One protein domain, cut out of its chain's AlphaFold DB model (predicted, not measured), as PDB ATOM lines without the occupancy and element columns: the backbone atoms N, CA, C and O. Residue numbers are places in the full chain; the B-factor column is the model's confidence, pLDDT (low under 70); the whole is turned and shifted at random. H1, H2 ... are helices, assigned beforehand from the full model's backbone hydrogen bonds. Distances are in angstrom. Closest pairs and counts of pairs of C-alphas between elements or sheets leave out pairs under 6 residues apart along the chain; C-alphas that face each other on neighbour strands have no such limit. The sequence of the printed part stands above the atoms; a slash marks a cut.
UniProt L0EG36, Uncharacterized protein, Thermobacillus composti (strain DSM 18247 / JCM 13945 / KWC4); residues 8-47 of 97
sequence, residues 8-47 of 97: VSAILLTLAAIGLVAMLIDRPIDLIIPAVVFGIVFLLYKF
ATOM      1  N   VAL A   8     -17.699 -91.542 213.339       91.06
ATOM      2  CA  VAL A   8     -16.967 -92.735 213.785       91.06
ATOM      3  C   VAL A   8     -17.568 -93.320 215.065       91.06
ATOM      4  O   VAL A   8     -17.817 -94.518 215.120       91.06
ATOM      5  N   SER A   9     -17.865 -92.498 216.079       89.94
ATOM      6  CA  SER A   9     -18.509 -92.994 217.305       89.94
ATOM      7  C   SER A   9     -19.890 -93.595 217.045       89.94
ATOM      8  O   SER A   9     -20.248 -94.578 217.686       89.94
ATOM      9  N   ALA A  10     -20.649 -93.046 216.091       90.69
ATOM     10  CA  ALA A  10     -21.960 -93.567 215.728       90.69
ATOM     11  C   ALA A  10     -21.833 -94.940 215.053       90.69
ATOM     12  O   ALA A  10     -22.542 -95.870 215.430       90.69
ATOM     13  N   ILE A  11     -20.879 -95.101 214.130       94.69
ATOM     14  CA  ILE A  11     -20.588 -96.387 213.479       94.69
ATOM     15  C   ILE A  11     -20.154 -97.429 214.515       94.69
ATOM     16  O   ILE A  11     -20.701 -98.529 214.538       94.69
ATOM     17  N   LEU A  12     -19.231 -97.071 215.413       94.44
ATOM     18  CA  LEU A  12     -18.760 -97.964 216.473       94.44
ATOM     19  C   LEU A  12     -19.891 -98.378 217.420       94.44
ATOM     20  O   LEU A  12     -20.016 -99.559 217.728       94.44
ATOM     21  N   LEU A  13     -20.738 -97.437 217.848       93.06
ATOM     22  CA  LEU A  13     -21.904 -97.742 218.684       93.06
ATOM     23  C   LEU A  13     -22.898 -98.656 217.967       93.06
ATOM     24  O   LEU A  13     -23.439 -99.567 218.586       93.06
ATOM     25  N   THR A  14     -23.116 -98.438 216.672       94.00
ATOM     26  CA  THR A  14     -24.030 -99.265 215.876       94.00
ATOM     27  C   THR A  14     -23.486-100.685 215.731       94.00
ATOM     28  O   THR A  14     -24.213-101.647 215.962       94.00
ATOM     29  N   LEU A  15     -22.193-100.836 215.432       94.94
ATOM     30  CA  LEU A  15     -21.551-102.144 215.324       94.94
ATOM     31  C   LEU A  15     -21.513-102.874 216.674       94.94
ATOM     32  O   LEU A  15     -21.781-104.071 216.732       94.94
ATOM     33  N   ALA A  16     -21.252-102.147 217.763       91.25
ATOM     34  CA  ALA A  16     -21.311-102.685 219.118       91.25
ATOM     35  C   ALA A  16     -22.726-103.161 219.479       91.25
ATOM     36  O   ALA A  16     -22.880-104.243 220.042       91.25
ATOM     37  N   ALA A  17     -23.761-102.395 219.120       91.19
ATOM     38  CA  ALA A  17     -25.150-102.785 219.341       91.19
ATOM     39  C   ALA A  17     -25.518-104.049 218.550       91.19
ATOM     40  O   ALA A  17     -26.095-104.972 219.117       91.19
ATOM     41  N   ILE A  18     -25.134-104.127 217.272       91.38
ATOM     42  CA  ILE A  18     -25.369-105.314 216.434       91.38
ATOM     43  C   ILE A  18     -24.640-106.534 217.007       91.38
ATOM     44  O   ILE A  18     -25.247-107.593 217.138       91.38
ATOM     45  N   GLY A  19     -23.372-106.386 217.399       85.12
ATOM     46  CA  GLY A  19     -22.600-107.467 218.013       85.12
ATOM     47  C   GLY A  19     -23.232-107.974 219.310       85.12
ATOM     48  O   GLY A  19     -23.295-109.178 219.535       85.12
ATOM     49  N   LEU A  20     -23.779-107.071 220.126       85.12
ATOM     50  CA  LEU A  20     -24.466-107.426 221.368       85.12
ATOM     51  C   LEU A  20     -25.782-108.177 221.109       85.12
ATOM     52  O   LEU A  20     -26.082-109.141 221.809       85.12
ATOM     53  N   VAL A  21     -26.536-107.786 220.075       85.62
ATOM     54  CA  VAL A  21     -27.753-108.498 219.648       85.62
ATOM     55  C   VAL A  21     -27.419-109.875 219.070       85.62
ATOM     56  O   VAL A  21     -28.080-110.848 219.420       85.62
ATOM     57  N   ALA A  22     -26.381-109.988 218.240       84.00
ATOM     58  CA  ALA A  22     -25.932-111.272 217.699       84.00
ATOM     59  C   ALA A  22     -25.508-112.234 218.822       84.00
ATOM     60  O   ALA A  22     -25.943-113.381 218.861       84.00
ATOM     61  N   MET A  23     -24.751-111.734 219.803       82.25
ATOM     62  CA  MET A  23     -24.320-112.510 220.967       82.25
ATOM     63  C   MET A  23     -25.504-112.964 221.836       82.25
ATOM     64  O   MET A  23     -25.482-114.066 222.381       82.25
ATOM     65  N   LEU A  24     -26.564-112.152 221.920       84.31
ATOM     66  CA  LEU A  24     -27.804-112.507 222.610       84.31
ATOM     67  C   LEU A  24     -28.587-113.618 221.890       84.31
ATOM     68  O   LEU A  24     -29.240-114.411 222.561       84.31
ATOM     69  N   ILE A  25     -28.525-113.690 220.557       84.69
ATOM     70  CA  ILE A  25     -29.194-114.737 219.766       84.69
ATOM     71  C   ILE A  25     -28.408-116.053 219.829       84.69
ATOM     72  O   ILE A  25     -28.999-117.098 220.093       84.69
ATOM     73  N   ASP A  26     -27.088-116.004 219.634       85.94
ATOM     74  CA  ASP A  26     -26.252-117.209 219.560       85.94
ATOM     75  C   ASP A  26     -25.992-117.837 220.935       85.94
ATOM     76  O   ASP A  26     -25.973-119.062 221.079       85.94
ATOM     77  N   ARG A  27     -25.760-117.009 221.963       85.81
ATOM     78  CA  ARG A  27     -25.452-117.453 223.332       85.81
ATOM     79  C   ARG A  27     -26.150-116.571 224.367       85.81
ATOM     80  O   ARG A  27     -25.491-115.861 225.132       85.81
ATOM     81  N   PRO A  28     -27.488-116.653 224.468       81.69
ATOM     82  CA  PRO A  28     -28.259-115.829 225.398       81.69
ATOM     83  C   PRO A  28     -27.818-116.019 226.852       81.69
ATOM     84  O   PRO A  28     -27.816-115.070 227.633       81.69
ATOM     85  N   ILE A  29     -27.409-117.236 227.218       83.94
ATOM     86  CA  ILE A  29     -27.028-117.600 228.588       83.94
ATOM     87  C   ILE A  29     -25.837-116.761 229.086       83.94
ATOM     88  O   ILE A  29     -25.871-116.293 230.225       83.94
ATOM     89  N   ASP A  30     -24.843-116.489 228.235       85.00
ATOM     90  CA  ASP A  30     -23.618-115.765 228.613       85.00
ATOM     91  C   ASP A  30     -23.891-114.289 228.974       85.00
ATOM     92  O   ASP A  30     -23.194-113.712 229.809       85.00
ATOM     93  N   LEU A  31     -24.933-113.679 228.393       83.69
ATOM     94  CA  LEU A  31     -25.362-112.304 228.696       83.69
ATOM     95  C   LEU A  31     -26.444-112.240 229.781       83.69
ATOM     96  O   LEU A  31     -26.475-111.304 230.584       83.69
ATOM     97  N   ILE A  32     -27.331-113.235 229.830       85.62
ATOM     98  CA  ILE A  32     -28.433-113.280 230.795       85.62
ATOM     99  C   ILE A  32     -27.909-113.532 232.207       85.62
ATOM    100  O   ILE A  32     -28.377-112.873 233.130       85.62
ATOM    101  N   ILE A  33     -26.934-114.429 232.400       87.62
ATOM    102  CA  ILE A  33     -26.375-114.718 233.732       87.62
ATOM    103  C   ILE A  33     -25.879-113.442 234.431       87.62
ATOM    104  O   ILE A  33     -26.382-113.151 235.518       87.62
ATOM    105  N   PRO A  34     -24.954-112.641 233.862       88.56
ATOM    106  CA  PRO A  34     -24.490-111.433 234.533       88.56
ATOM    107  C   PRO A  34     -25.624-110.421 234.735       88.56
ATOM    108  O   PRO A  34     -25.735-109.856 235.821       88.56
ATOM    109  N   ALA A  35     -26.514-110.233 233.751       91.62
ATOM    110  CA  ALA A  35     -27.658-109.331 233.886       91.62
ATOM    111  C   ALA A  35     -28.589-109.733 235.045       91.62
ATOM    112  O   ALA A  35     -28.997-108.890 235.845       91.62
ATOM    113  N   VAL A  36     -28.877-111.028 235.178       93.19
ATOM    114  CA  VAL A  36     -29.693-111.590 236.258       93.19
ATOM    115  C   VAL A  36     -28.972-111.490 237.597       93.19
ATOM    116  O   VAL A  36     -29.604-111.117 238.578       93.19
ATOM    117  N   VAL A  37     -27.663-111.744 237.662       95.62
ATOM    118  CA  VAL A  37     -26.872-111.566 238.891       95.62
ATOM    119  C   VAL A  37     -26.944-110.117 239.370       95.62
ATOM    120  O   VAL A  37     -27.285-109.880 240.529       95.62
ATOM    121  N   PHE A  38     -26.710-109.139 238.488       95.81
ATOM    122  CA  PHE A  38     -26.875-107.723 238.827       95.81
ATOM    123  C   PHE A  38     -28.311-107.401 239.248       95.81
ATOM    124  O   PHE A  38     -28.510-106.687 240.231       95.81
ATOM    125  N   GLY A  39     -29.308-107.962 238.561       95.25
ATOM    126  CA  GLY A  39     -30.718-107.814 238.907       95.25
ATOM    127  C   GLY A  39     -31.047-108.349 240.303       95.25
ATOM    128  O   GLY A  39     -31.685-107.653 241.088       95.25
ATOM    129  N   ILE A  40     -30.565-109.543 240.648       94.69
ATOM    130  CA  ILE A  40     -30.756-110.167 241.962       94.69
ATOM    131  C   ILE A  40     -30.038-109.358 243.044       94.69
ATOM    132  O   ILE A  40     -30.641-109.053 244.069       94.69
ATOM    133  N   VAL A  41     -28.782-108.961 242.822       94.50
ATOM    134  CA  VAL A  41     -28.029-108.127 243.773       94.50
ATOM    135  C   VAL A  41     -28.740-106.796 244.000       94.50
ATOM    136  O   VAL A  41     -28.913-106.387 245.146       94.50
ATOM    137  N   PHE A  42     -29.207-106.139 242.937       93.56
ATOM    138  CA  PHE A  42     -29.973-104.899 243.035       93.56
ATOM    139  C   PHE A  42     -31.297-105.101 243.778       93.56
ATOM    140  O   PHE A  42     -31.645-104.300 244.647       93.56
ATOM    141  N   LEU A  43     -32.017-106.186 243.483       93.19
ATOM    142  CA  LEU A  43     -33.271-106.535 244.145       93.19
ATOM    143  C   LEU A  43     -33.056-106.758 245.644       93.19
ATOM    144  O   LEU A  43     -33.789-106.193 246.448       93.19
ATOM    145  N   LEU A  44     -32.034-107.526 246.023       89.19
ATOM    146  CA  LEU A  44     -31.677-107.803 247.415       89.19
ATOM    147  C   LEU A  44     -31.124-106.564 248.125       89.19
ATOM    148  O   LEU A  44     -31.386-106.363 249.304       89.19
ATOM    149  N   TYR A  45     -30.394-105.695 247.428       90.12
ATOM    150  CA  TYR A  45     -29.967-104.409 247.974       90.12
ATOM    151  C   TYR A  45     -31.173-103.506 248.270       90.12
ATOM    152  O   TYR A  45     -31.271-102.908 249.345       90.12
ATOM    153  N   LYS A  46     -32.117-103.421 247.326       90.00
ATOM    154  CA  LYS A  46     -33.316-102.585 247.447       90.00
ATOM    155  C   LYS A  46     -34.303-103.143 248.474       90.00
ATOM    156  O   LYS A  46     -34.871-102.383 249.262       90.00
ATOM    157  N   PHE A  47     -34.481-104.456 248.474       87.69
ATOM    158  CA  PHE A  47     -35.389-105.207 249.328       87.69
ATOM    159  C   PHE A  47     -34.601-106.283 250.082       87.69
ATOM    160  O   PHE A  47     -34.712-107.465 249.757       87.69
TER     161      PHE A  47
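AT A GLANCE: This is residues 8 to 47 of the 97 residues of an uncharacterized protein of Thermobacillus composti (strain DSM 18247 / JCM 13945 / KWC4) (UniProt L0EG36). Two straight helices of equal residue count, H1 and then H2, meet near their ends at a wide corner and make an open V or L, with no core between them. Most of each arm stands free: residues 8 to 19 of H1 and 33 to 46 of H2 stick out. The printed part has 40 residues, is all helix with no named strand, and is only just extended, close to loose, with a radius of gyration of the C-alphas of 13.8 A. Its outline is flat, spanning 41 by 23 by 8 A.

IN THESE COORDINATES: H1 holds residues 8 to 26 and is 26.8 A long from first to last C-alpha, beginning at C-alpha 8 (-16.967, -92.735, 213.785) and ending at C-alpha 26 (-26.252, -117.209, 219.560). H2 holds residues 28 to 46, is 26.2 A long, and ends at C-alpha 46 (-33.316, -102.585, 247.447).

HOW THE PARTS SIT: H1 and H2 are close but not clearly touching, with 2 pairs of C-alphas within 8 A. Their closest C-alphas, those of Leu 24 and Leu 31, are 6.6 A apart. Their lines are about perpendicular, at 82 degrees. Every O i to N i+4 pair is within hydrogen-bond range in H1, and 14 of 15 in H2.

THE WHOLE: The two C-alphas farthest apart, those of Val 8 and Phe 47, are 41.9 A apart. The link from H1 to H2, Arg 27, is tight. The printed part has no cut, its mean pLDDT is 89.5, and no printed residue is under 70.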